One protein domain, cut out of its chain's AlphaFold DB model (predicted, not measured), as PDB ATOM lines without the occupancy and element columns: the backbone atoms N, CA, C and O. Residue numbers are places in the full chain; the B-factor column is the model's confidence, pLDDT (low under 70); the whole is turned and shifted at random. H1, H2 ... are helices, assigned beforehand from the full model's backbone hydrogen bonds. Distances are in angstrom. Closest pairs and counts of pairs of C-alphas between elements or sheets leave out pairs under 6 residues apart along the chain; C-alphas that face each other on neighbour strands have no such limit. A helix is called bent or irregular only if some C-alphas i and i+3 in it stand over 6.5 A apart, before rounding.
ATOM      1  N   ASP A  43      27.595  -5.838 123.697       80.88
ATOM      2  CA  ASP A  43      26.420  -5.125 124.211       80.88
ATOM      3  C   ASP A  43      26.726  -3.646 124.510       80.88
ATOM      4  O   ASP A  43      25.899  -2.778 124.229       80.88
ATOM      5  N   ASP A  44      27.923  -3.333 125.025       81.31
ATOM      6  CA  ASP A  44      28.353  -1.947 125.261       81.31
ATOM      7  C   ASP A  44      28.551  -1.179 123.945       81.31
ATOM      8  O   ASP A  44      28.243   0.014 123.874       81.31
ATOM      9  N   GLN A  45      29.054  -1.854 122.905       86.25
ATOM     10  CA  GLN A  45      29.226  -1.281 121.565       86.25
ATOM     11  C   GLN A  45      27.876  -0.983 120.911       86.25
ATOM     12  O   GLN A  45      27.652   0.133 120.435       86.25
ATOM     13  N   ILE A  46      26.935  -1.931 120.981       87.62
ATOM     14  CA  ILE A  46      25.571  -1.750 120.473       87.62
ATOM     15  C   ILE A  46      24.861  -0.628 121.236       87.62
ATOM     16  O   ILE A  46      24.269   0.257 120.621       87.62
ATOM     17  N   ALA A  47      24.956  -0.601 122.568       85.44
ATOM     18  CA  ALA A  47      24.348   0.456 123.372       85.44
ATOM     19  C   ALA A  47      24.904   1.847 123.018       85.44
ATOM     20  O   ALA A  47      24.135   2.807 122.922       85.44
ATOM     21  N   TYR A  48      26.217   1.958 122.784       87.38
ATOM     22  CA  TYR A  48      26.829   3.204 122.323       87.38
ATOM     23  C   TYR A  48      26.329   3.599 120.926       87.38
ATOM     24  O   TYR A  48      25.892   4.734 120.729       87.38
ATOM     25  N   GLY A  49      26.318   2.661 119.970       90.50
ATOM     26  CA  GLY A  49      25.809   2.895 118.615       90.50
ATOM     27  C   GLY A  49      24.340   3.333 118.601       90.50
ATOM     28  O   GLY A  49      23.974   4.250 117.869       90.50
ATOM     29  N   CYS A  50      23.513   2.769 119.483       90.19
ATOM     30  CA  CYS A  50      22.124   3.184 119.664       90.19
ATOM     31  C   CYS A  50      21.985   4.634 120.145       90.19
ATOM     32  O   CYS A  50      21.183   5.390 119.596       90.19
ATOM     33  N   GLN A  51      22.787   5.051 121.128       87.81
ATOM     34  CA  GLN A  51      22.796   6.444 121.596       87.81
ATOM     35  C   GLN A  51      23.305   7.407 120.515       87.81
ATOM     36  O   GLN A  51      22.810   8.529 120.384       87.81
ATOM     37  N   LEU A  52      24.282   6.971 119.715       88.06
ATOM     38  CA  LEU A  52      24.803   7.761 118.604       88.06
ATOM     39  C   LEU A  52      23.750   7.934 117.495       88.06
ATOM     40  O   LEU A  52      23.628   9.024 116.941       88.06
ATOM     41  N   ALA A  53      22.923   6.919 117.225       89.94
ATOM     42  CA  ALA A  53      21.812   7.022 116.277       89.94
ATOM     43  C   ALA A  53      20.731   8.027 116.724       89.94
ATOM     44  O   ALA A  53      20.280   8.847 115.918       89.94
ATOM     45  N   ASP A  54      20.362   8.024 118.010       87.31
ATOM     46  CA  ASP A  54      19.441   9.017 118.588       87.31
ATOM     47  C   ASP A  54      20.000  10.445 118.476       87.31
ATOM     48  O   ASP A  54      19.271  11.393 118.141       87.31
ATOM     49  N   LYS A  55      21.310  10.609 118.698       85.81
ATOM     50  CA  LYS A  55      22.003  11.882 118.481       85.81
ATOM     51  C   LYS A  55      21.931  12.316 117.016       85.81
ATOM     52  O   LYS A  55      21.501  13.438 116.759       85.81
ATOM     53  N   VAL A  56      22.285  11.448 116.063       86.12
ATOM     54  CA  VAL A  56      22.220  11.750 114.618       86.12
ATOM     55  C   VAL A  56      20.820  12.229 114.229       86.12
ATOM     56  O   VAL A  56      20.670  13.232 113.533       86.12
ATOM     57  N   LYS A  57      19.769  11.565 114.724       85.19
ATOM     58  CA  LYS A  57      18.383  11.971 114.455       85.19
ATOM     59  C   LYS A  57      18.025  13.329 115.056       85.19
ATOM     60  O   LYS A  57      17.227  14.061 114.468       85.19
ATOM     61  N   THR A  58      18.587  13.654 116.215       83.88
ATOM     62  CA  THR A  58      18.366  14.932 116.904       83.88
ATOM     63  C   THR A  58      19.084  16.082 116.204       83.88
ATOM     64  O   THR A  58      18.481  17.136 115.990       83.88
ATOM     65  N   ASP A  59      20.341  15.874 115.822       79.12
ATOM     66  CA  ASP A  59      21.181  16.894 115.191       79.12
ATOM     67  C   ASP A  59      20.794  17.129 113.730       79.12
ATOM     68  O   ASP A  59      20.883  18.254 113.230       79.12
ATOM     69  N   PHE A  60      20.296  16.088 113.058       77.12
ATOM     70  CA  PHE A  60      19.917  16.146 111.656       77.12
ATOM     71  C   PHE A  60      18.490  15.614 111.408       77.12
ATOM     72  O   PHE A  60      18.302  14.598 110.743       77.12
ATOM     73  N   PRO A  61      17.438  16.302 111.888       70.88
ATOM     74  CA  PRO A  61      16.064  15.789 111.856       70.88
ATOM     75  C   PRO A  61      15.481  15.624 110.442       70.88
ATOM     76  O   PRO A  61      14.607  14.777 110.232       70.88
ATOM     77  N   ASP A  62      15.970  16.405 109.476       67.31
ATOM     78  CA  ASP A  62      15.538  16.364 108.080       67.31
ATOM     79  C   ASP A  62      16.545  15.574 107.238       67.31
ATOM     80  O   ASP A  62      17.615  16.078 106.908       67.31
ATOM     81  N   SER A  63      16.188  14.361 106.809       59.06
ATOM     82  CA  SER A  63      17.052  13.516 105.965       59.06
ATOM     83  C   SER A  63      17.407  14.141 104.607       59.06
ATOM     84  O   SER A  63      18.402  13.767 103.990       59.06
ATOM     85  N   GLN A  64      16.638  15.137 104.149       54.19
ATOM     86  CA  GLN A  64      16.993  15.964 102.989       54.19
ATOM     87  C   GLN A  64      18.228  16.842 103.228       54.19
ATOM     88  O   GLN A  64      18.922  17.174 102.274       54.19
ATOM     89  N   ALA A  65      18.556  17.190 104.475       56.00
ATOM     90  CA  ALA A  65      19.787  17.918 104.779       56.00
ATOM     91  C   ALA A  65      21.043  17.084 104.469       56.00
ATOM     92  O   ALA A  65      22.135  17.632 104.364       56.00
ATOM     93  N   TRP A  66      20.892  15.767 104.296       62.84
ATOM     94  CA  TRP A  66      21.995  14.836 104.079       62.84
ATOM     95  C   TRP A  66      22.271  14.626 102.591       62.84
ATOM     96  O   TRP A  66      23.231  13.948 102.255       62.84
ATOM     97  N   THR A  67      21.457  15.172 101.678       56.09
ATOM     98  CA  THR A  67      21.651  15.031 100.222       56.09
ATOM     99  C   THR A  67      22.466  16.160  99.593       56.09
ATOM    100  O   THR A  67      22.932  16.000  98.466       56.09
ATOM    101  N   ASP A  68      22.652  17.271 100.313       51.62
ATOM    102  CA  ASP A  68      23.181  18.526  99.760       51.62
ATOM    103  C   ASP A  68      24.643  18.824 100.166       51.62
ATOM    104  O   ASP A  68      25.234  19.786  99.670       51.62
ATOM    105  N   SER A  69      25.241  17.999 101.034       50.44
ATOM    106  CA  SER A  69      26.638  18.123 101.481       50.44
ATOM    107  C   SER A  69      27.635  17.524 100.471       50.44
ATOM    108  O   SER A  69      27.276  16.608  99.722       50.44
ATOM    109  N   PRO A  70      28.893  18.016 100.424       50.34
ATOM    110  CA  PRO A  70      29.935  17.475  99.553       50.34
ATOM    111  C   PRO A  70      30.097  15.950  99.700       50.34
ATOM    112  O   PRO A  70      29.910  15.410 100.791       50.34
ATOM    113  N   PRO A  71      30.411  15.228  98.609       48.47
ATOM    114  CA  PRO A  71      30.346  13.767  98.547       48.47
ATOM    115  C   PRO A  71      31.511  13.035  99.225       48.47
ATOM    116  O   PRO A  71      31.535  11.807  99.177       48.47
ATOM    117  N   GLU A  72      32.485  13.739  99.798       51.19
ATOM    118  CA  GLU A  72      33.704  13.109 100.299       51.19
ATOM    119  C   GLU A  72      33.484  12.552 101.714       51.19
ATOM    120  O   GLU A  72      33.050  13.261 102.627       51.19
ATOM    121  N   LEU A  73      33.755  11.247 101.874       46.41
ATOM    122  CA  LEU A  73      33.952  10.632 103.186       46.41
ATOM    123  C   LEU A  73      35.076  11.415 103.837       46.41
ATOM    124  O   LEU A  73      36.204  11.394 103.354       46.41
ATOM    125  N   GLY A  74      34.732  12.161 104.867       47.84
ATOM    126  CA  GLY A  74      35.705  13.018 105.493       47.84
ATOM    127  C   GLY A  74      35.496  14.527 105.347       47.84
ATOM    128  O   GLY A  74      36.364  15.319 105.694       47.84
ATOM    129  N   GLU A  75      34.313  14.970 104.947       50.41
ATOM    130  CA  GLU A  75      33.885  16.361 105.180       50.41
ATOM    131  C   GLU A  75      32.477  16.438 105.785       50.41
ATOM    132  O   GLU A  75      32.000  17.504 106.173       50.41
ATOM    133  N   ASP A  76      31.806  15.289 105.875       68.44
ATOM    134  CA  ASP A  76      30.408  15.174 106.251       68.44
ATOM    135  C   ASP A  76      30.275  14.368 107.546       68.44
ATOM    136  O   ASP A  76      30.359  13.136 107.552       68.44
ATOM    137  N   ARG A  77      30.048  15.087 108.649       74.50
ATOM    138  CA  ARG A  77      29.870  14.523 109.992       74.50
ATOM    139  C   ARG A  77      28.827  13.408 110.027       74.50
ATOM    140  O   ARG A  77      29.018  12.437 110.756       74.50
ATOM    141  N   VAL A  78      27.754  13.510 109.235       80.00
ATOM    142  CA  VAL A  78      26.723  12.466 109.229       80.00
ATOM    143  C   VAL A  78      27.266  11.157 108.657       80.00
ATOM    144  O   VAL A  78      26.922  10.093 109.152       80.00
ATOM    145  N   LEU A  79      28.176  11.200 107.676       82.56
ATOM    146  CA  LEU A  79      28.782   9.990 107.118       82.56
ATOM    147  C   LEU A  79      29.689   9.304 108.140       82.56
ATOM    148  O   LEU A  79      29.629   8.084 108.267       82.56
ATOM    149  N   SER A  80      30.491  10.081 108.874       83.94
ATOM    150  CA  SER A  80      31.370   9.550 109.918       83.94
ATOM    151  C   SER A  80      30.567   8.943 111.073       83.94
ATOM    152  O   SER A  80      30.831   7.806 111.450       83.94
ATOM    153  N   GLU A  81      29.524   9.625 111.567       87.81
ATOM    154  CA  GLU A  81      28.665   9.088 112.637       87.81
ATOM    155  C   GLU A  81      27.892   7.833 112.171       87.81
ATOM    156  O   GLU A  81      27.821   6.851 112.910       87.81
ATOM    157  N   LEU A  82      27.382   7.795 110.930       90.12
ATOM    158  CA  LEU A  82      26.724   6.601 110.371       90.12
ATOM    159  C   LEU A  82      27.696   5.432 110.153       90.12
ATOM    160  O   LEU A  82      27.316   4.284 110.390       90.12
ATOM    161  N   MET A  83      28.935   5.709 109.729       90.31
ATOM    162  CA  MET A  83      29.987   4.692 109.634       90.31
ATOM    163  C   MET A  83      30.270   4.088 111.009       90.31
ATOM    164  O   MET A  83      30.336   2.864 111.132       90.31
ATOM    165  N   SER A  84      30.374   4.924 112.047       91.69
ATOM    166  CA  SER A  84      30.586   4.460 113.416       91.69
ATOM    167  C   SER A  84      29.439   3.595 113.915       91.69
ATOM    168  O   SER A  84      29.690   2.488 114.380       91.69
ATOM    169  N   ILE A  85      28.187   4.048 113.776       93.00
ATOM    170  CA  ILE A  85      27.006   3.268 114.187       93.00
ATOM    171  C   ILE A  85      26.996   1.919 113.468       93.00
ATOM    172  O   ILE A  85      26.885   0.875 114.106       93.00
ATOM    173  N   GLY A  86      27.149   1.936 112.141       93.00
ATOM    174  CA  GLY A  86      27.121   0.722 111.341       93.00
ATOM    175  C   GLY A  86      28.222  -0.262 111.737       93.00
ATOM    176  O   GLY A  86      27.973  -1.461 111.845       93.00
ATOM    177  N   SER A  87      29.424   0.241 112.014       92.44
ATOM    178  CA  SER A  87      30.572  -0.574 112.423       92.44
ATOM    179  C   SER A  87      30.398  -1.146 113.832       92.44
ATOM    180  O   SER A  87      30.584  -2.344 114.015       92.44
ATOM    181  N   LEU A  88      29.922  -0.351 114.797       91.94
ATOM    182  CA  LEU A  88      29.589  -0.812 116.157       91.94
ATOM    183  C   LEU A  88      28.487  -1.880 116.185       91.94
ATOM    184  O   LEU A  88      28.302  -2.554 117.193       91.94
ATOM    185  N   PHE A  89      27.731  -2.016 115.095       92.00
ATOM    186  CA  PHE A  89      26.699  -3.037 114.923       92.00
ATOM    187  C   PHE A  89      27.190  -4.257 114.138       92.00
ATOM    188  O   PHE A  89      26.416  -5.179 113.891       92.00
ATOM    189  N   GLY A  90      28.460  -4.304 113.738       88.38
ATOM    190  CA  GLY A  90      29.003  -5.407 112.947       88.38
ATOM    191  C   GLY A  90      28.826  -5.255 111.438       88.38
ATOM    192  O   GLY A  90      28.696  -6.242 110.709       88.38
ATOM    193  N   GLY A  91      28.750  -4.018 110.951       86.06
ATOM    194  CA  GLY A  91      28.581  -3.731 109.532       86.06
ATOM    195  C   GLY A  91      29.831  -3.959 108.687       86.06
ATOM    196  O   GLY A  91      29.701  -4.317 107.515       86.06
ATOM    197  N   ALA A  92      31.024  -3.778 109.262       79.69
ATOM    198  CA  ALA A  92      32.295  -4.011 108.574       79.69
ATOM    199  C   ALA A  92      32.743  -5.481 108.679       79.69
ATOM    200  O   ALA A  92      33.308  -6.029 107.732       79.69
ATOM    201  N   ALA A  93      32.423  -6.142 109.793       79.25
ATOM    202  CA  ALA A  93      32.576  -7.574 110.020       79.25
ATOM    203  C   ALA A  93      31.512  -8.089 111.015       79.25
ATOM    204  O   ALA A  93      31.056  -7.340 111.869       79.25
ATOM    205  N   PRO A  94      31.097  -9.363 110.982       75.50
ATOM    206  CA  PRO A  94      30.227  -9.936 112.005       75.50
ATOM    207  C   PRO A  94      30.853  -9.823 113.401       75.50
ATOM    208  O   PRO A  94      32.021 -10.147 113.587       75.50
ATOM    209  N   MET A  95      30.066  -9.432 114.406       70.81
ATOM    210  CA  MET A  95      30.528  -9.334 115.807       70.81
ATOM    211  C   MET A  95      30.617 -10.695 116.529       70.81
ATOM    212  O   MET A  95      30.893 -10.754 117.725       70.81
ATOM    213  N   GLY A  96      30.393 -11.798 115.807       63.22
ATOM    214  CA  GLY A  96      30.326 -13.153 116.350       63.22
ATOM    215  C   GLY A  96      28.965 -13.510 116.964       63.22
ATOM    216  O   GLY A  96      28.051 -12.692 117.038       63.22
ATOM    217  N   ASP A  97      28.824 -14.767 117.389       56.19
ATOM    218  CA  ASP A  97      27.659 -15.244 118.145       56.19
ATOM    219  C   ASP A  97      27.934 -15.143 119.660       56.19
ATOM    220  O   ASP A  97      29.014 -15.559 120.095       56.19
ATOM    221  N   PRO A  98      26.972 -14.704 120.499       57.75
ATOM    222  CA  PRO A  98      25.573 -14.407 120.188       57.75
ATOM    223  C   PRO A  98      25.297 -12.893 120.116       57.75
ATOM    224  O   PRO A  98      25.097 -12.256 121.146       57.75
ATOM    225  N   VAL A  99      25.217 -12.327 118.912       72.44
ATOM    226  CA  VAL A  99      24.720 -10.958 118.687       72.44
ATOM    227  C   VAL A  99      23.412 -11.020 117.900       72.44
ATOM    228  O   VAL A  99      23.261 -11.869 117.023       72.44
ATOM    229  N   ASP A 100      22.467 -10.126 118.204       81.25
ATOM    230  CA  ASP A 100      21.194 -10.040 117.484       81.25
ATOM    231  C   ASP A 100      21.418  -9.849 115.970       81.25
ATOM    232  O   ASP A 100      22.123  -8.940 115.521       81.25
ATOM    233  N   GLN A 101      20.828 -10.740 115.175       85.12
ATOM    234  CA  GLN A 101      20.961 -10.744 113.722       85.12
ATOM    235  C   GLN A 101      20.370  -9.476 113.087       85.12
ATOM    236  O   GLN A 101      20.924  -8.989 112.104       85.12
ATOM    237  N   GLU A 102      19.287  -8.931 113.651       88.50
ATOM    238  CA  GLU A 102      18.630  -7.715 113.165       88.50
ATOM    239  C   GLU A 102      19.535  -6.487 113.348       88.50
ATOM    240  O   GLU A 102      19.655  -5.666 112.439       88.50
ATOM    241  N   VAL A 103      20.265  -6.412 114.469       88.19
ATOM    242  CA  VAL A 103      21.284  -5.371 114.707       88.19
ATOM    243  C   VAL A 103      22.414  -5.474 113.682       88.19
ATOM    244  O   VAL A 103      22.792  -4.470 113.080       88.19
ATOM    245  N   GLN A 104      22.914  -6.683 113.414       88.69
ATOM    246  CA  GLN A 104      23.974  -6.883 112.420       88.69
ATOM    247  C   GLN A 104      23.530  -6.581 110.985       88.69
ATOM    248  O   GLN A 104      24.323  -6.081 110.185       88.69
ATOM    249  N   ASP A 105      22.281  -6.896 110.634       91.06
ATOM    250  CA  ASP A 105      21.709  -6.539 109.334       91.06
ATOM    251  C   ASP A 105      21.664  -5.013 109.165       91.06
ATOM    252  O   ASP A 105      22.164  -4.503 108.160       91.06
ATOM    253  N   LEU A 106      21.198  -4.277 110.181       92.56
ATOM    254  CA  LEU A 106      21.228  -2.811 110.180       92.56
ATOM    255  C   LEU A 106      22.650  -2.251 110.088       92.56
ATOM    256  O   LEU A 106      22.892  -1.318 109.320       92.56
ATOM    257  N   GLY A 107      23.600  -2.837 110.823       93.00
ATOM    258  CA  GLY A 107      25.006  -2.453 110.750       93.00
ATOM    259  C   GLY A 107      25.549  -2.530 109.323       93.00
ATOM    260  O   GLY A 107      26.132  -1.570 108.811       93.00
ATOM    261  N   ARG A 108      25.292  -3.653 108.637       92.06
ATOM    262  CA  ARG A 108      25.697  -3.865 107.237       92.06
ATOM    263  C   ARG A 108      25.026  -2.892 106.278       92.06
ATOM    264  O   ARG A 108      25.678  -2.404 105.355       92.06
ATOM    265  N   GLU A 109      23.739  -2.621 106.469       94.62
ATOM    266  CA  GLU A 109      23.004  -1.675 105.631       94.62
ATOM    267  C   GLU A 109      23.537  -0.245 105.789       94.62
ATOM    268  O   GLU A 109      23.736   0.435 104.781       94.62
ATOM    269  N   LEU A 110      23.857   0.187 107.014       92.62
ATOM    270  CA  LEU A 110      24.470   1.489 107.291       92.62
ATOM    271  C   LEU A 110      25.854   1.626 106.646       92.62
ATOM    272  O   LEU A 110      26.063   2.538 105.845       92.62
ATOM    273  N   VAL A 111      26.778   0.699 106.926       90.75
ATOM    274  CA  VAL A 111      28.132   0.717 106.335       90.75
ATOM    275  C   VAL A 111      28.056   0.646 104.807       90.75
ATOM    276  O   VAL A 111      28.738   1.393 104.102       90.75
ATOM    277  N   GLY A 112      27.186  -0.214 104.272       90.06
ATOM    278  CA  GLY A 112      26.957  -0.344 102.836       90.06
ATOM    279  C   GLY A 112      26.430   0.944 102.206       90.06
ATOM    280  O   GLY A 112      26.933   1.366 101.160       90.06
ATOM    281  N   ALA A 113      25.454   1.598 102.838       89.81
ATOM    282  CA  ALA A 113      24.908   2.862 102.366       89.81
ATOM    283  C   ALA A 113      25.969   3.969 102.382       89.81
ATOM    284  O   ALA A 113      26.065   4.705 101.400       89.81
ATOM    285  N   VAL A 114      26.783   4.070 103.440       87.62
ATOM    286  CA  VAL A 114      27.873   5.058 103.541       87.62
ATOM    287  C   VAL A 114      28.911   4.834 102.440       87.62
ATOM    288  O   VAL A 114      29.182   5.746 101.661       87.62
ATOM    289  N   ASN A 115      29.408   3.604 102.284       84.75
ATOM    290  CA  ASN A 115      30.409   3.257 101.267       84.75
ATOM    291  C   ASN A 115      29.924   3.464  99.824       84.75
ATOM    292  O   ASN A 115      30.726   3.657  98.912       84.75
ATOM    293  N   THR A 116      28.610   3.406  99.596       87.25
ATOM    294  CA  THR A 116      28.001   3.603  98.271       87.25
ATOM    295  C   THR A 116      27.304   4.954  98.114       87.25
ATOM    296  O   THR A 116      26.713   5.213  97.066       87.25
ATOM    297  N   LEU A 117      27.393   5.822  99.130       84.19
ATOM    298  CA  LEU A 117      26.765   7.142  99.193       84.19
ATOM    299  C   LEU A 117      25.262   7.127  98.851       84.19
ATOM    300  O   LEU A 117      24.754   8.033  98.185       84.19
ATOM    301  N   GLN A 118      24.531   6.115  99.326       86.25
ATOM    302  CA  GLN A 118      23.071   6.013  99.189       86.25
ATOM    303  C   GLN A 118      22.358   6.969 100.163       86.25
ATOM    304  O   GLN A 118      21.676   6.548 101.096       86.25
ATOM    305  N   ARG A 119      22.538   8.281  99.960       82.75
ATOM    306  CA  ARG A 119      22.071   9.351 100.864       82.75
ATOM    307  C   ARG A 119      20.556   9.330 101.114       82.75
ATOM    308  O   ARG A 119      20.102   9.719 102.183       82.75
ATOM    309  N   ASP A 120      19.772   8.842 100.156       84.50
ATOM    310  CA  ASP A 120      18.323   8.657 100.287       84.50
ATOM    311  C   ASP A 120      17.935   7.534 101.266       84.50
ATOM    312  O   ASP A 120      16.838   7.569 101.826       84.50
ATOM    313  N   GLN A 121      18.828   6.566 101.496       88.00
ATOM    314  CA  GLN A 121      18.617   5.449 102.420       88.00
ATOM    315  C   GLN A 121      18.982   5.794 103.860       88.00
ATOM    316  O   GLN A 121      18.445   5.192 104.784       88.00
ATOM    317  N   PHE A 122      19.850   6.780 104.077       87.38
ATOM    318  CA  PHE A 122      20.342   7.101 105.411       87.38
ATOM    319  C   PHE A 122      19.202   7.411 106.397       87.38
ATOM    320  O   PHE A 122      19.179   6.860 107.492       87.38
ATOM    321  N   GLY A 123      18.245   8.276 106.032       87.75
ATOM    322  CA  GLY A 123      17.130   8.648 106.917       87.75
ATOM    323  C   GLY A 123      16.296   7.439 107.364       87.75
ATOM    324  O   GLY A 123      16.149   7.220 108.567       87.75
ATOM    325  N   PRO A 124      15.789   6.627 106.416       90.88
ATOM    326  CA  PRO A 124      15.132   5.357 106.719       90.88
ATOM    327  C   PRO A 124      15.965   4.393 107.578       90.88
ATOM    328  O   PRO A 124      15.407   3.736 108.459       90.88
ATOM    329  N   LEU A 125      17.280   4.309 107.352       92.00
ATOM    330  CA  LEU A 125      18.172   3.438 108.125       92.00
ATOM    331  C   LEU A 125      18.363   3.928 109.563       92.00
ATOM    332  O   LEU A 125      18.333   3.114 110.482       92.00
ATOM    333  N   VAL A 126      18.483   5.241 109.784       90.56
ATOM    334  CA  VAL A 126      18.521   5.827 111.136       90.56
ATOM    335  C   VAL A 126      17.204   5.582 111.872       90.56
ATOM    336  O   VAL A 126      17.221   5.155 113.022       90.56
ATOM    337  N   ASP A 127      16.059   5.770 111.212       89.88
ATOM    338  CA  ASP A 127      14.749   5.503 111.824       89.88
ATOM    339  C   ASP A 127      14.581   4.018 112.199       89.88
ATOM    340  O   ASP A 127      14.060   3.695 113.268       89.88
ATOM    341  N   SER A 128      15.057   3.111 111.340       91.88
ATOM    342  CA  SER A 128      15.040   1.665 111.601       91.88
ATOM    343  C   SER A 128      15.985   1.292 112.747       91.88
ATOM    344  O   SER A 128      15.607   0.527 113.631       91.88
ATOM    345  N   THR A 129      17.167   1.911 112.781       90.88
ATOM    346  CA  THR A 129      18.150   1.772 113.861       90.88
ATOM    347  C   THR A 129      17.553   2.169 115.202       90.88
ATOM    348  O   THR A 129      17.574   1.371 116.131       90.88
ATOM    349  N   ILE A 130      16.936   3.349 115.297       88.50
ATOM    350  CA  ILE A 130      16.284   3.823 116.529       88.50
ATOM    351  C   ILE A 130      15.167   2.869 116.963       88.50
ATOM    352  O   ILE A 130      15.018   2.589 118.150       88.50
ATOM    353  N   SER A 131      14.397   2.332 116.011       88.75
ATOM    354  CA  SER A 131      13.342   1.364 116.317       88.75
ATOM    355  C   SER A 131      13.889   0.082 116.949       88.75
ATOM    356  O   SER A 131      13.325  -0.378 117.938       88.75
ATOM    357  N   VAL A 132      14.967  -0.488 116.403       87.25
ATOM    358  CA  VAL A 132      15.614  -1.702 116.940       87.25
ATOM    359  C   VAL A 132      16.323  -1.407 118.264       87.25
ATOM    360  O   VAL A 132      16.236  -2.172 119.223       87.25
ATOM    361  N   CYS A 133      16.944  -0.236 118.366       84.38
ATOM    362  CA  CYS A 133      17.576   0.259 119.582       84.38
ATOM    363  C   CYS A 133      16.603   0.554 120.722       84.38
ATOM    364  O   CYS A 133      17.037   0.622 121.871       84.38
ATOM    365  N   GLY A 134      15.305   0.707 120.447       74.38
ATOM    366  CA  GLY A 134      14.286   0.917 121.474       74.38
ATOM    367  C   GLY A 134      14.332  -0.145 122.574       74.38
ATOM    368  O   GLY A 134      14.168   0.188 123.749       74.38
ATOM    369  N   ASP A 135      14.654  -1.391 122.218       63.38
ATOM    370  CA  ASP A 135      14.823  -2.474 123.184       63.38
ATOM    371  C   ASP A 135      16.114  -2.291 124.003       63.38
ATOM    372  O   ASP A 135      16.039  -2.256 125.232       63.38
ATOM    373  N   PHE A 136      17.258  -2.024 123.357       62.66
ATOM    374  CA  PHE A 136      18.566  -1.814 124.007       62.66
ATOM    375  C   PHE A 136      18.615  -0.594 124.939       62.66
ATOM    376  O   PHE A 136      19.180  -0.658 126.030       62.66
ATOM    377  N   LEU A 137      17.990   0.516 124.545       57.41
ATOM    378  CA  LEU A 137      17.925   1.749 125.336       57.41
ATOM    379  C   LEU A 137      16.930   1.643 126.504       57.41
ATOM    380  O   LEU A 137      17.053   2.372 127.492       57.41
ATOM    381  N   SER A 138      15.957   0.726 126.416       49.41
ATOM    382  CA  SER A 138      14.992   0.443 127.487       49.41
ATOM    383  C   SER A 138      15.516  -0.541 128.540       49.41
ATOM    384  O   SER A 138      15.064  -0.512 129.689       49.41
ATOM    385  N   THR A 139      16.490  -1.383 128.182       43.19
ATOM    386  CA  THR A 139      17.135  -2.338 129.085       43.19
ATOM    387  C   THR A 139      18.513  -1.856 129.514       43.19
ATOM    388  O   THR A 139      19.532  -2.304 129.001       43.19
ATOM    389  N   SER A 140      18.566  -1.049 130.570       40.62
ATOM    390  CA  SER A 140      19.603  -1.308 131.566       40.62
ATOM    391  C   SER A 140      19.016  -2.165 132.670       40.62
ATOM    392  O   SER A 140      17.830  -2.071 132.997       40.62
ATOM    393  N   TYR A 141      19.862  -2.988 133.278       38.91
ATOM    394  CA  TYR A 141      19.522  -3.836 134.419       38.91
ATOM    395  C   TYR A 141      18.958  -3.034 135.627       38.91
ATOM    396  O   TYR A 141      18.471  -3.633 136.583       38.91
ATOM    397  N   GLU A 142      18.960  -1.689 135.563       37.72
ATOM    398  CA  GLU A 142      18.409  -0.757 136.560       37.72
ATOM    399  C   GLU A 142      17.489   0.353 135.984       37.72
ATOM    400  O   GLU A 142      17.117   1.282 136.701       37.72
ATOM    401  N   GLY A 143      17.059   0.278 134.718       31.52
ATOM    402  CA  GLY A 143      16.091   1.221 134.134       31.52
ATOM    403  C   GLY A 143      16.592   2.654 133.876       31.52
ATOM    404  O   GLY A 143      15.778   3.552 133.664       31.52
ATOM    405  N   GLN A 144      17.906   2.893 133.881       32.72
ATOM    406  CA  GLN A 144      18.517   4.100 133.302       32.72
ATOM    407  C   GLN A 144      19.179   3.769 131.960       32.72
ATOM    408  O   GLN A 144      20.025   2.880 131.957       32.72
ATOM    409  N   PRO A 145      18.862   4.451 130.844       40.28
ATOM    410  CA  PRO A 145      19.610   4.276 129.600       40.28
ATOM    411  C   PRO A 145      21.103   4.415 129.898       40.28
ATOM    412  O   PRO A 145      21.478   5.289 130.682       40.28
ATOM    413  N   SER A 146      21.938   3.556 129.308       45.88
ATOM    414  CA  SER A 146      23.390   3.754 129.301       45.88
ATOM    415  C   SER A 146      23.655   5.213 128.930       45.88
ATOM    416  O   SER A 146      23.320   5.635 127.823       45.88
ATOM    417  N   ALA A 147      24.151   6.013 129.876       56.88
ATOM    418  CA  ALA A 147      24.467   7.420 129.659       56.88
ATOM    419  C   ALA A 147      25.808   7.512 128.924       56.88
ATOM    420  O   ALA A 147      26.769   8.085 129.434       56.88
ATOM    421  N   ALA A 148      25.890   6.864 127.760       73.19
ATOM    422  CA  ALA A 148      27.018   7.013 126.869       73.19
ATOM    423  C   ALA A 148      27.115   8.489 126.479       73.19
ATOM    424  O   ALA A 148      26.153   9.079 125.983       73.19
ATOM    425  N   ASP A 149      28.267   9.091 126.751       80.06
ATOM    426  CA  ASP A 149      28.547  10.448 126.321       80.06
ATOM    427  C   ASP A 149      28.797  10.437 124.809       80.06
ATOM    428  O   ASP A 149      29.840   9.987 124.335       80.06
ATOM    429  N   THR A 150      27.799  10.884 124.050       84.25
ATOM    430  CA  THR A 150      27.876  11.029 122.591       84.25
ATOM    431  C   THR A 150      28.193  12.463 122.167       84.25
ATOM    432  O   THR A 150      28.119  12.785 120.977       84.25
ATOM    433  N   SER A 151      28.575  13.341 123.109       83.19
ATOM    434  CA  SER A 151      29.194  14.627 122.768       83.19
ATOM    435  C   SER A 151      30.462  14.414 121.938       83.19
ATOM    436  O   SER A 151      30.996  13.312 121.881       83.19
ATOM    437  N   GLU A 152      30.969  15.460 121.292       78.62
ATOM    438  CA  GLU A 152      32.188  15.366 120.471       78.62
ATOM    439  C   GLU A 152      33.377  14.834 121.289       78.62
ATOM    440  O   GLU A 152      34.029  13.875 120.885       78.62
ATOM    441  N   THR A 153      33.583  15.359 122.498       81.06
ATOM    442  CA  THR A 153      34.594  14.841 123.432       81.06
ATOM    443  C   THR A 153      34.316  13.394 123.838       81.06
ATOM    444  O   THR A 153      35.239  12.582 123.881       81.06
ATOM    445  N   GLY A 154      33.055  13.045 124.110       83.75
ATOM    446  CA  GLY A 154      32.661  11.680 124.461       83.75
ATOM    447  C   GLY A 154      32.903  10.669 123.335       83.75
ATOM    448  O   GLY A 154      33.360   9.556 123.598       83.75
ATOM    449  N   GLN A 155      32.677  11.069 122.081       87.38
ATOM    450  CA  GLN A 155      33.005  10.287 120.885       87.38
ATOM    451  C   GLN A 155      34.510  10.065 120.756       87.38
ATOM    452  O   GLN A 155      34.925   8.919 120.594       87.38
ATOM    453  N   THR A 156      35.327  11.108 120.929       86.19
ATOM    454  CA  THR A 156      36.791  10.974 120.937       86.19
ATOM    455  C   THR A 156      37.260  10.012 122.025       86.19
ATOM    456  O   THR A 156      38.005   9.081 121.739       86.19
ATOM    457  N   VAL A 157      36.781  10.172 123.263       85.88
ATOM    458  CA  VAL A 157      37.141   9.283 124.382       85.88
ATOM    459  C   VAL A 157      36.724   7.837 124.098       85.88
ATOM    460  O   VAL A 157      37.481   6.908 124.375       85.88
ATOM    461  N   TYR A 158      35.540   7.618 123.521       87.81
ATOM    462  CA  TYR A 158      35.099   6.275 123.152       87.81
ATOM    463  C   TYR A 158      35.948   5.685 122.016       87.81
ATOM    464  O   TYR A 158      36.375   4.538 122.117       87.81
ATOM    465  N   GLY A 159      36.273   6.473 120.986       90.12
ATOM    466  CA  GLY A 159      37.185   6.080 119.909       90.12
ATOM    467  C   GLY A 159      38.567   5.685 120.434       90.12
ATOM    468  O   GLY A 159      39.086   4.637 120.062       90.12
ATOM    469  N   CYS A 160      39.118   6.444 121.385       90.25
ATOM    470  CA  CYS A 160      40.377   6.114 122.055       90.25
ATOM    471  C   CYS A 160      40.326   4.770 122.788       90.25
ATOM    472  O   CYS A 160      41.272   3.988 122.721       90.25
ATOM    473  N   ARG A 161      39.201   4.447 123.437       90.38
ATOM    474  CA  ARG A 161      39.014   3.130 124.063       90.38
ATOM    475  C   ARG A 161      38.978   1.996 123.041       90.38
ATOM    476  O   ARG A 161      39.480   0.918 123.343       90.38
ATOM    477  N   ILE A 162      38.390   2.224 121.862       91.44
ATOM    478  CA  ILE A 162      38.405   1.237 120.772       91.44
ATOM    479  C   ILE A 162      39.845   1.018 120.300       91.44
ATOM    480  O   ILE A 162      40.268  -0.126 120.197       91.44
ATOM    481  N   VAL A 163      40.616   2.092 120.100       92.44
ATOM    482  CA  VAL A 163      42.034   2.012 119.705       92.44
ATOM    483  C   VAL A 163      42.855   1.192 120.700       92.44
ATOM    484  O   VAL A 163      43.577   0.290 120.281       92.44
ATOM    485  N   GLU A 164      42.726   1.452 122.004       91.62
ATOM    486  CA  GLU A 164      43.432   0.669 123.029       91.62
ATOM    487  C   GLU A 164      43.032  -0.813 122.990       91.62
ATOM    488  O   GLU A 164      43.899  -1.682 122.986       91.62
ATOM    489  N   GLN A 165      41.735  -1.120 122.871       88.75
ATOM    490  CA  GLN A 165      41.256  -2.500 122.734       88.75
ATOM    491  C   GLN A 165      41.803  -3.194 121.475       88.75
ATOM    492  O   GLN A 165      42.160  -4.375 121.522       88.75
ATOM    493  N   THR A 166      41.868  -2.486 120.349       90.81
ATOM    494  CA  THR A 166      42.444  -3.017 119.112       90.81
ATOM    495  C   THR A 166      43.937  -3.286 119.283       90.81
ATOM    496  O   THR A 166      44.410  -4.348 118.892       90.81
ATOM    497  N   LEU A 167      44.679  -2.378 119.925       92.06
ATOM    498  CA  LEU A 167      46.114  -2.535 120.188       92.06
ATOM    499  C   LEU A 167      46.428  -3.614 121.238       92.06
ATOM    500  O   LEU A 167      47.524  -4.171 121.229       92.06
ATOM    501  N   GLU A 168      45.498  -3.962 122.128       90.12
ATOM    502  CA  GLU A 168      45.654  -5.131 123.005       90.12
ATOM    503  C   GLU A 168      45.647  -6.451 122.215       90.12
ATOM    504  O   GLU A 168      46.356  -7.393 122.583       90.12
ATOM    505  N   GLN A 169      44.867  -6.515 121.131       86.94
ATOM    506  CA  GLN A 169      44.761  -7.681 120.246       86.94
ATOM    507  C   GLN A 169      45.873  -7.689 119.187       86.94
ATOM    508  O   GLN A 169      46.518  -8.711 118.962       86.94
ATOM    509  N   TYR A 170      46.136  -6.527 118.591       88.56
ATOM    510  CA  TYR A 170      47.074  -6.316 117.495       88.56
ATOM    511  C   TYR A 170      48.072  -5.196 117.839       88.56
ATOM    512  O   TYR A 170      47.982  -4.090 117.302       88.56
ATOM    513  N   PRO A 171      49.033  -5.455 118.746       88.38
ATOM    514  CA  PRO A 171      49.907  -4.417 119.303       88.38
ATOM    515  C   PRO A 171      50.920  -3.826 118.322       88.38
ATOM    516  O   PRO A 171      51.464  -2.758 118.596       88.38
ATOM    517  N   ASP A 172      51.233  -4.532 117.236       85.69
ATOM    518  CA  ASP A 172      52.209  -4.115 116.233       85.69
ATOM    519  C   ASP A 172      52.002  -4.853 114.901       85.69
ATOM    520  O   ASP A 172      51.268  -5.842 114.825       85.69
ATOM    521  N   ALA A 173      52.690  -4.399 113.849       83.94
ATOM    522  CA  ALA A 173      52.671  -5.012 112.518       83.94
ATOM    523  C   ALA A 173      52.965  -6.527 112.522       83.94
ATOM    524  O   ALA A 173      52.394  -7.269 111.726       83.94
ATOM    525  N   ALA A 174      53.809  -7.027 113.434       84.38
ATOM    526  CA  ALA A 174      54.113  -8.456 113.490       84.38
ATOM    527  C   ALA A 174      52.919  -9.273 114.010       84.38
ATOM    528  O   ALA A 174      52.719 -10.403 113.557       84.38
ATOM    529  N   ALA A 175      52.113  -8.715 114.919       86.12
ATOM    530  CA  ALA A 175      50.856  -9.325 115.345       86.12
ATOM    531  C   ALA A 175      49.891  -9.476 114.160       86.12
ATOM    532  O   ALA A 175      49.426 -10.590 113.910       86.12
ATOM    533  N   TRP A 176      49.705  -8.408 113.373       84.44
ATOM    534  CA  TRP A 176      48.891  -8.420 112.151       84.44
ATOM    535  C   TRP A 176      49.358  -9.467 111.131       84.44
ATOM    536  O   TRP A 176      48.533 -10.137 110.526       84.44
ATOM    537  N   GLU A 177      50.669  -9.661 110.952       80.69
ATOM    538  CA  GLU A 177      51.193 -10.699 110.050       80.69
ATOM    539  C   GLU A 177      51.010 -12.123 110.600       80.69
ATOM    540  O   GLU A 177      50.794 -13.078 109.848       80.69
ATOM    541  N   SER A 178      51.167 -12.295 111.913       77.25
ATOM    542  CA  SER A 178      51.154 -13.616 112.551       77.25
ATOM    543  C   SER A 178      49.747 -14.194 112.718       77.25
ATOM    544  O   SER A 178      49.579 -15.416 112.661       77.25
ATOM    545  N   GLU A 179      48.754 -13.321 112.875       77.88
ATOM    546  CA  GLU A 179      47.341 -13.646 113.055       77.88
ATOM    547  C   GLU A 179      46.496 -12.802 112.091       77.88
ATOM    548  O   GLU A 179      45.606 -12.079 112.512       77.88
ATOM    549  N   GLU A 180      46.796 -12.893 110.788       78.31
ATOM    550  CA  GLU A 180      46.162 -12.080 109.738       78.31
ATOM    551  C   GLU A 180      44.625 -12.039 109.878       78.31
ATOM    552  O   GLU A 180      43.963 -13.079 109.699       78.31
ATOM    553  N   PRO A 181      44.048 -10.862 110.197       80.06
ATOM    554  CA  PRO A 181      42.626 -10.751 110.449       80.06
ATOM    555  C   PRO A 181      41.847 -11.023 109.174       80.06
ATOM    556  O   PRO A 181      42.095 -10.476 108.098       80.06
ATOM    557  N   LYS A 182      40.849 -11.889 109.293       77.81
ATOM    558  CA  LYS A 182      40.027 -12.288 108.157       77.81
ATOM    559  C   LYS A 182      38.896 -11.299 107.969       77.81
ATOM    560  O   LYS A 182      38.089 -11.078 108.872       77.81
ATOM    561  N   PHE A 183      38.812 -10.733 106.770       69.19
ATOM    562  CA  PHE A 183      37.688  -9.886 106.406       69.19
ATOM    563  C   PHE A 183      36.363 -10.630 106.585       69.19
ATOM    564  O   PHE A 183      36.192 -11.737 106.071       69.19
ATOM    565  N   GLY A 184      35.427 -10.002 107.293       66.00
ATOM    566  CA  GLY A 184      34.118 -10.586 107.560       66.00
ATOM    567  C   GLY A 184      34.111 -11.723 108.586       66.00
ATOM    568  O   GLY A 184      33.073 -12.358 108.725       66.00
ATOM    569  N   ASP A 185      35.212 -11.963 109.300       70.38
ATOM    570  CA  ASP A 185      35.263 -12.891 110.440       70.38
ATOM    571  C   ASP A 185      35.874 -12.227 111.688       70.38
ATOM    572  O   ASP A 185      35.541 -12.615 112.806       70.38
ATOM    573  N   ASP A 186      36.776 -11.258 111.505       81.62
ATOM    574  CA  ASP A 186      37.486 -10.599 112.601       81.62
ATOM    575  C   ASP A 186      36.818  -9.270 113.007       81.62
ATOM    576  O   ASP A 186      36.607  -8.411 112.140       81.62
ATOM    577  N   PRO A 187      36.483  -9.062 114.298       83.25
ATOM    578  CA  PRO A 187      35.850  -7.832 114.763       83.25
ATOM    579  C   PRO A 187      36.742  -6.597 114.611       83.25
ATOM    580  O   PRO A 187      36.203  -5.491 114.602       83.25
ATOM    581  N   VAL A 188      38.060  -6.750 114.427       87.81
ATOM    582  CA  VAL A 188      38.991  -5.621 114.303       87.81
ATOM    583  C   VAL A 188      38.604  -4.656 113.182       87.81
ATOM    584  O   VAL A 188      38.781  -3.450 113.309       87.81
ATOM    585  N   TRP A 189      37.985  -5.157 112.108       88.88
ATOM    586  CA  TRP A 189      37.515  -4.319 111.002       88.88
ATOM    587  C   TRP A 189      36.361  -3.393 111.409       88.88
ATOM    588  O   TRP A 189      36.258  -2.283 110.890       88.88
ATOM    589  N   ASN A 190      35.515  -3.818 112.353       89.75
ATOM    590  CA  ASN A 190      34.518  -2.937 112.962       89.75
ATOM    591  C   ASN A 190      35.175  -1.923 113.885       89.75
ATOM    592  O   ASN A 190      34.784  -0.763 113.877       89.75
ATOM    593  N   GLU A 191      36.151  -2.363 114.678       91.38
ATOM    594  CA  GLU A 191      36.829  -1.514 115.650       91.38
ATOM    595  C   GLU A 191      37.536  -0.344 114.949       91.38
ATOM    596  O   GLU A 191      37.265   0.815 115.261       91.38
ATOM    597  N   VAL A 192      38.350  -0.612 113.921       91.75
ATOM    598  CA  VAL A 192      39.070   0.445 113.183       91.75
ATOM    599  C   VAL A 192      38.119   1.398 112.454       91.75
ATOM    600  O   VAL A 192      38.329   2.612 112.476       91.75
ATOM    601  N   ALA A 193      37.038   0.882 111.859       90.94
ATOM    602  CA  ALA A 193      36.047   1.704 111.168       90.94
ATOM    603  C   ALA A 193      35.215   2.551 112.148       90.94
ATOM    604  O   ALA A 193      34.935   3.720 111.872       90.94
ATOM    605  N   ALA A 194      34.871   1.995 113.315       91.88
ATOM    606  CA  ALA A 194      34.179   2.711 114.379       91.88
ATOM    607  C   ALA A 194      35.060   3.808 114.989       91.88
ATOM    608  O   ALA A 194      34.620   4.952 115.082       91.88
ATOM    609  N   ALA A 195      36.306   3.494 115.352       91.88
ATOM    610  CA  ALA A 195      37.258   4.477 115.868       91.88
ATOM    611  C   ALA A 195      37.500   5.602 114.853       91.88
ATOM    612  O   ALA A 195      37.398   6.780 115.194       91.88
ATOM    613  N   GLY A 196      37.733   5.249 113.585       89.75
ATOM    614  CA  GLY A 196      37.963   6.228 112.531       89.75
ATOM    615  C   GLY A 196      36.769   7.152 112.283       89.75
ATOM    616  O   GLY A 196      36.943   8.356 112.094       89.75
ATOM    617  N   GLY A 197      35.539   6.629 112.337       88.62
ATOM    618  CA  GLY A 197      34.339   7.461 112.262       88.62
ATOM    619  C   GLY A 197      34.164   8.369 113.488       88.62
ATOM    620  O   GLY A 197      33.813   9.537 113.334       88.62
ATOM    621  N   LEU A 198      34.467   7.877 114.697       88.94
ATOM    622  CA  LEU A 198      34.323   8.633 115.951       88.94
ATOM    623  C   LEU A 198      35.336   9.768 116.111       88.94
ATOM    624  O   LEU A 198      34.997  10.791 116.698       88.94
ATOM    625  N   PHE A 199      36.542   9.637 115.556       87.00
ATOM    626  CA  PHE A 199      37.502  10.746 115.500       87.00
ATOM    627  C   PHE A 199      37.110  11.844 114.515       87.00
ATOM    628  O   PHE A 199      37.850  12.809 114.347       87.00
ATOM    629  N   GLY A 200      35.949  11.717 113.869       72.25
ATOM    630  CA  GLY A 200      35.508  12.687 112.892       72.25
ATOM    631  C   GLY A 200      36.440  12.648 111.702       72.25
ATOM    632  O   GLY A 200      36.970  13.681 111.314       72.25
ATOM    633  N   SER A 201      36.587  11.471 111.077       54.72
ATOM    634  CA  SER A 201      37.271  11.299 109.788       54.72
ATOM    635  C   SER A 201      36.853  12.301 108.716       54.72
ATOM    636  O   SER A 201      37.475  12.291 107.653       54.72
ATOM    637  N   GLY A 202      35.848  13.159 108.984       44.81
ATOM    638  CA  GLY A 202      35.631  14.372 108.241       44.81
ATOM    639  C   GLY A 202      35.539  15.733 108.890       44.81
ATOM    640  O   GLY A 202      34.718  15.956 109.772       44.81
ATOM    641  N   GLY A 203      36.264  16.670 108.265       37.38
ATOM    642  CA  GLY A 203      36.383  18.104 108.552       37.38
ATOM    643  C   GLY A 203      35.103  18.929 108.367       37.38
ATOM    644  O   GLY A 203      35.149  20.111 108.010       37.38
ATOM    645  N   GLY A 204      33.944  18.332 108.636       38.03
ATOM    646  CA  GLY A 204      32.691  19.023 108.895       38.03
ATOM    647  C   GLY A 204      32.766  19.678 110.267       38.03
ATOM    648  O   GLY A 204      32.182  19.172 111.222       38.03
ATOM    649  N   GLY A 205      33.525  20.778 110.321       35.44
ATOM    650  CA  GLY A 205      33.937  21.507 111.514       35.44
ATOM    651  C   GLY A 205      32.948  21.419 112.666       35.44
ATOM    652  O   GLY A 205      31.827  21.930 112.611       35.44
ATOM    653  N   THR A 206      33.410  20.793 113.732       39.19
ATOM    654  CA  THR A 206      32.796  20.880 115.040       39.19
ATOM    655  C   THR A 206      32.760  22.336 115.516       39.19
ATOM    656  O   THR A 206      33.584  23.179 115.147       39.19
ATOM    657  N   SER A 207      31.768  22.676 116.339       40.53
ATOM    658  CA  SER A 207      31.730  23.986 117.005       40.53
ATOM    659  C   SER A 207      32.813  24.132 118.086       40.53
ATOM    660  O   SER A 207      33.112  25.258 118.489       40.53
ATOM    661  N   GLU A 208      33.419  23.023 118.518       46.06
ATOM    662  CA  GLU A 208      34.600  22.957 119.382       46.06
ATOM    663  C   GLU A 208      35.670  22.120 118.682       46.06
ATOM    664  O   GLU A 208      35.344  21.029 118.248       46.06
ATOM    665  N   PRO A 209      36.919  22.586 118.523       46.38
ATOM    666  CA  PRO A 209      37.896  21.907 117.677       46.38
ATOM    667  C   PRO A 209      38.120  20.467 118.156       46.38
ATOM    668  O   PRO A 209      38.743  20.257 119.196       46.38
ATOM    669  N   VAL A 210      37.635  19.489 117.385       57.44
ATOM    670  CA  VAL A 210      38.254  18.164 117.391       57.44
ATOM    671  C   VAL A 210      39.671  18.385 116.875       57.44
ATOM    672  O   VAL A 210      39.917  19.264 116.042       57.44
ATOM    673  N   ASP A 211      40.635  17.690 117.469       70.25
ATOM    674  CA  ASP A 211      42.025  17.845 117.067       70.25
ATOM    675  C   ASP A 211      42.143  17.493 115.576       70.25
ATOM    676  O   ASP A 211      41.815  16.378 115.177       70.25
ATOM    677  N   ALA A 212      42.586  18.438 114.743       74.31
ATOM    678  CA  ALA A 212      42.749  18.216 113.304       74.31
ATOM    679  C   ALA A 212      43.709  17.048 113.006       74.31
ATOM    680  O   ALA A 212      43.679  16.468 111.919       74.31
ATOM    681  N   GLU A 213      44.577  16.707 113.962       81.62
ATOM    682  CA  GLU A 213      45.396  15.503 113.921       81.62
ATOM    683  C   GLU A 213      44.549  14.231 114.070       81.62
ATOM    684  O   GLU A 213      44.704  13.315 113.266       81.62
ATOM    685  N   LEU A 214      43.597  14.198 115.010       83.44
ATOM    686  CA  LEU A 214      42.676  13.071 115.191       83.44
ATOM    687  C   LEU A 214      41.735  12.890 114.000       83.44
ATOM    688  O   LEU A 214      41.531  11.756 113.577       83.44
ATOM    689  N   GLU A 215      41.221  13.971 113.410       82.00
ATOM    690  CA  GLU A 215      40.388  13.876 112.199       82.00
ATOM    691  C   GLU A 215      41.160  13.195 111.055       82.00
ATOM    692  O   GLU A 215      40.662  12.279 110.393       82.00
ATOM    693  N   LYS A 216      42.425  13.592 110.859       85.69
ATOM    694  CA  LYS A 216      43.312  12.984 109.862       85.69
ATOM    695  C   LYS A 216      43.587  11.510 110.172       85.69
ATOM    696  O   LYS A 216      43.500  10.684 109.266       85.69
ATOM    697  N   ILE A 217      43.896  11.187 111.426       89.50
ATOM    698  CA  ILE A 217      44.110   9.805 111.872       89.50
ATOM    699  C   ILE A 217      42.849   8.969 111.631       89.50
ATOM    700  O   ILE A 217      42.936   7.850 111.133       89.50
ATOM    701  N   GLY A 218      41.666   9.518 111.914       89.19
ATOM    702  CA  GLY A 218      40.396   8.836 111.697       89.19
ATOM    703  C   GLY A 218      40.148   8.489 110.230       89.19
ATOM    704  O   GLY A 218      39.689   7.388 109.923       89.19
ATOM    705  N   TYR A 219      40.497   9.394 109.310       85.75
ATOM    706  CA  TYR A 219      40.474   9.109 107.873       85.75
ATOM    707  C   TYR A 219      41.446   7.979 107.496       85.75
ATOM    708  O   TYR A 219      41.071   7.072 106.751       85.75
ATOM    709  N   GLU A 220      42.677   8.014 108.016       90.31
ATOM    710  CA  GLU A 220      43.702   6.998 107.740       90.31
ATOM    711  C   GLU A 220      43.266   5.614 108.254       90.31
ATOM    712  O   GLU A 220      43.317   4.653 107.494       90.31
ATOM    713  N   LEU A 221      42.671   5.519 109.451       91.56
ATOM    714  CA  LEU A 221      42.109   4.266 109.982       91.56
ATOM    715  C   LEU A 221      41.041   3.647 109.065       91.56
ATOM    716  O   LEU A 221      41.062   2.441 108.812       91.56
ATOM    717  N   ILE A 222      40.113   4.455 108.538       87.88
ATOM    718  CA  ILE A 222      39.081   3.967 107.609       87.88
ATOM    719  C   ILE A 222      39.706   3.554 106.274       87.88
ATOM    720  O   ILE A 222      39.355   2.506 105.729       87.88
ATOM    721  N   SER A 223      40.613   4.370 105.731       87.62
ATOM    722  CA  SER A 223      41.281   4.118 104.450       87.62
ATOM    723  C   SER A 223      42.116   2.836 104.489       87.62
ATOM    724  O   SER A 223      41.983   1.969 103.616       87.62
ATOM    725  N   ASP A 224      42.947   2.689 105.513       89.25
ATOM    726  CA  ASP A 224      43.853   1.556 105.672       89.25
ATOM    727  C   ASP A 224      43.056   0.290 106.005       89.25
ATOM    728  O   ASP A 224      43.296  -0.768 105.424       89.25
ATOM    729  N   GLY A 225      41.990   0.413 106.809       86.56
ATOM    730  CA  GLY A 225      41.021  -0.658 107.045       86.56
ATOM    731  C   GLY A 225      40.328  -1.135 105.765       86.56
ATOM    732  O   GLY A 225      40.279  -2.332 105.484       86.56
ATOM    733  N   ALA A 226      39.840  -0.208 104.939       83.75
ATOM    734  CA  ALA A 226      39.162  -0.527 103.682       83.75
ATOM    735  C   ALA A 226      40.097  -1.153 102.633       83.75
ATOM    736  O   ALA A 226      39.648  -1.921 101.778       83.75
ATOM    737  N   THR A 227      41.388  -0.820 102.680       86.75
ATOM    738  CA  THR A 227      42.412  -1.372 101.782       86.75
ATOM    739  C   THR A 227      43.146  -2.579 102.362       86.75
ATOM    740  O   THR A 227      43.923  -3.204 101.637       86.75
ATOM    741  N   MET A 228      42.841  -2.954 103.610       85.44
ATOM    742  CA  MET A 228      43.524  -4.002 104.375       85.44
ATOM    743  C   MET A 228      45.040  -3.770 104.454       85.44
ATOM    744  O   MET A 228      45.824  -4.719 104.419       85.44
ATOM    745  N   ASP A 229      45.461  -2.508 104.526       89.50
ATOM    746  CA  ASP A 229      46.862  -2.134 104.709       89.50
ATOM    747  C   ASP A 229      47.224  -2.264 106.193       89.50
ATOM    748  O   ASP A 229      47.056  -1.335 106.978       89.50
ATOM    749  N   THR A 230      47.684  -3.448 106.604       88.88
ATOM    750  CA  THR A 230      48.019  -3.731 108.008       88.88
ATOM    751  C   THR A 230      49.209  -2.916 108.520       88.88
ATOM    752  O   THR A 230      49.259  -2.590 109.706       88.88
ATOM    753  N   ASP A 231      50.150  -2.554 107.641       89.50
ATOM    754  CA  ASP A 231      51.287  -1.691 107.988       89.50
ATOM    755  C   ASP A 231      50.812  -0.248 108.227       89.50
ATOM    756  O   ASP A 231      51.223   0.403 109.199       89.50
ATOM    757  N   GLY A 232      49.917   0.233 107.356       90.94
ATOM    758  CA  GLY A 232      49.202   1.499 107.520       90.94
ATOM    759  C   GLY A 232      48.409   1.533 108.825       90.94
ATOM    760  O   GLY A 232      48.672   2.375 109.683       90.94
ATOM    761  N   LEU A 233      47.561   0.524 109.057       91.38
ATOM    762  CA  LEU A 233      46.759   0.389 110.276       91.38
ATOM    763  C   LEU A 233      47.601   0.394 111.549       91.38
ATOM    764  O   LEU A 233      47.271   1.121 112.483       91.38
ATOM    765  N   SER A 234      48.699  -0.372 111.597       92.06
ATOM    766  CA  SER A 234      49.600  -0.360 112.755       92.06
ATOM    767  C   SER A 234      50.135   1.050 113.024       92.06
ATOM    768  O   SER A 234      50.196   1.472 114.175       92.06
ATOM    769  N   THR A 235      50.490   1.789 111.970       94.06
ATOM    770  CA  THR A 235      50.995   3.162 112.085       94.06
ATOM    771  C   THR A 235      49.910   4.123 112.576       94.06
ATOM    772  O   THR A 235      50.158   4.916 113.486       94.06
ATOM    773  N   SER A 236      48.709   4.061 112.002       93.62
ATOM    774  CA  SER A 236      47.600   4.950 112.361       93.62
ATOM    775  C   SER A 236      47.042   4.669 113.753       93.62
ATOM    776  O   SER A 236      46.690   5.612 114.455       93.62
ATOM    777  N   LEU A 237      47.006   3.409 114.198       94.25
ATOM    778  CA  LEU A 237      46.605   3.051 115.564       94.25
ATOM    779  C   LEU A 237      47.611   3.556 116.605       94.25
ATOM    780  O   LEU A 237      47.203   4.079 117.640       94.25
ATOM    781  N   ASP A 238      48.914   3.468 116.322       93.50
ATOM    782  CA  ASP A 238      49.949   4.037 117.194       93.50
ATOM    783  C   ASP A 238      49.816   5.560 117.315       93.50
ATOM    784  O   ASP A 238      49.848   6.098 118.424       93.50
ATOM    785  N   GLN A 239      49.606   6.251 116.190       92.69
ATOM    786  CA  GLN A 239      49.356   7.695 116.176       92.69
ATOM    787  C   GLN A 239      48.079   8.052 116.942       92.69
ATOM    788  O   GLN A 239      48.087   8.983 117.747       92.69
ATOM    789  N   ALA A 240      47.003   7.284 116.746       91.88
ATOM    790  CA  ALA A 240      45.753   7.470 117.469       91.88
ATOM    791  C   ALA A 240      45.967   7.368 118.981       91.88
ATOM    792  O   ALA A 240      45.564   8.269 119.710       91.88
ATOM    793  N   ARG A 241      46.662   6.326 119.454       92.44
ATOM    794  CA  ARG A 241      47.007   6.157 120.873       92.44
ATOM    795  C   ARG A 241      47.801   7.343 121.422       92.44
ATOM    796  O   ARG A 241      47.494   7.841 122.506       92.44
ATOM    797  N   GLU A 242      48.806   7.819 120.690       90.75
ATOM    798  CA  GLU A 242      49.592   8.986 121.106       90.75
ATOM    799  C   GLU A 242      48.712  10.236 121.254       90.75
ATOM    800  O   GLU A 242      48.768  10.905 122.289       90.75
ATOM    801  N   SER A 243      47.844  10.520 120.281       87.81
ATOM    802  CA  SER A 243      46.901  11.645 120.346       87.81
ATOM    803  C   SER A 243      45.849  11.474 121.452       87.81
ATOM    804  O   SER A 243      45.485  12.451 122.114       87.81
ATOM    805  N   CYS A 244      45.411  10.239 121.703       86.06
ATOM    806  CA  CYS A 244      44.449   9.864 122.739       86.06
ATOM    807  C   CYS A 244      44.962  10.069 124.167       86.06
ATOM    808  O   CYS A 244      44.163  10.336 125.062       86.06
ATOM    809  N   SER A 245      46.281  10.062 124.385       80.31
ATOM    810  CA  SER A 245      46.877  10.342 125.702       80.31
ATOM    811  C   SER A 245      46.524  11.727 126.271       80.31
ATOM    812  O   SER A 245      46.644  11.962 127.472       80.31
ATOM    813  N   ASN A 246      46.044  12.648 125.425       72.00
ATOM    814  CA  ASN A 246      45.544  13.959 125.840       72.00
ATOM    815  C   ASN A 246      44.118  13.922 126.425       72.00
ATOM    816  O   ASN A 246      43.663  14.926 126.975       72.00
TER     817      ASN A 246
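Overview. This is residues 43 to 246 of the 249 residues of an uncharacterized protein of Brevibacterium aurantiacum (UniProt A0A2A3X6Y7). Two four-helix groups stand side by side: H1, H3, H4 and H5 make one, and H6, H8, H9 and H10 the other. H3 of the first packs on H8 of the second and runs opposite ways to it, and these two form the core; the short H2 packs on H5 and the short H7 on H10, and their centres are the farthest from the mean of all C-alphas, H7 at 23.4 A and H2 at 20.0 A. The printed part has 204 residues with ten named helices, H1 to H10 in order along the chain, and no named strand: the class is all helix. It is compact, with a radius of gyration of the C-alphas of 15.8 A, and rounded, spanning 44 by 38 by 32 A.

Along the chain. Find C-alpha 43 at (26.420, -5.125, 124.211); from there H1 runs through residues 43 to 59, 24.4 A from first to last C-alpha. H2 is short, residues 63 to 66, and H3 follows at residues 77 to 88, 16.5 A long. Look next at H4, residues 101 to 115, 21.0 A, and at H5, residues 119 to 138, the longest helix with 20 residues and 29.0 A, which ends at C-alpha 138 at (14.992, 0.443, 127.487). H5 has a kink of 37 degrees near residue 132, and it is irregular, but only just: C-alphas 120 and 123 are 6.7 A apart. H6 takes residues 152 to 169, 26.3 A, H7 residues 173 to 178, and H8 residues 188 to 198, 15.1 A. H9 spans residues 212 to 227, 22.7 A, and H10, residues 230 to 244, 20.4 A, ends at C-alpha 244 at (44.449, 9.864, 122.739).

Arrangement. Start from H1, which touches H3 at a shallow tilt of 21 degrees, opposite ways; the closest C-alphas are those of Gly 49 and Ile 85, 4.6 A apart. H1 also touches H5, at a steep tilt of 52 degrees, closest at the C-alphas of Cys 50 and Cys 133, 5.4 A. H3 and H4 form a helical hairpin, with the C-alphas of Gly 86 and Gly 107 closest at 3.9 A and a shallow tilt of 34.6 degrees, only just short of steep. H4 and H5 form another, closest at Leu 106 and Thr 129, whose C-alphas are 6.6 A apart. H5 touches H2 with residues 119 to 123 alone, the C-alphas of Ser 63 and Gly 123 coming to 5.0 A. Now cross from H3 to H8: they touch with 25 pairs of C-alphas within 8 A, closest at Ser 84 and Ala 194, 4.1 A, at a shallow tilt of 27 degrees, opposite ways. H8 touches H6, closest at the C-alphas of Gly 159 and Ala 195, 4.3 A, and makes a hairpin with H9, where the C-alphas of Gly 196 and Gly 218 are 3.7 A apart. H9 and H10 are a hairpin too, closest at the C-alphas of Asp 224 and Leu 233, 5.6 A. H10 touches H6 at a steep tilt of 48 degrees, closest at the C-alphas of Cys 160 and Cys 244, 5.6 A, and H7 with residues 230 to 234 alone, closest at the C-alphas of Ala 173 and Ser 234, 5.6 A. H1 and H6 are near each other, while H4 and H9 are apart. Every O i to N i+4 pair is within hydrogen-bond range in H1, H3, H4, H6, H7, H8, H9 and H10; H5 has 12 of 16, and H2 is too short for such a pair.

Size, cuts and confidence. The two C-alphas farthest apart, those of Asp 62 and Ser 178, are 46.8 A apart. The printed part has no cut. The links H3 to H4, H5 to H6 and H8 to H9 are long. The mean pLDDT of the printed part is 78.8; look for values under 70 at residues 62 to 76, 96 to 98, 135 to 147, 183 to 184 and 201 to 210.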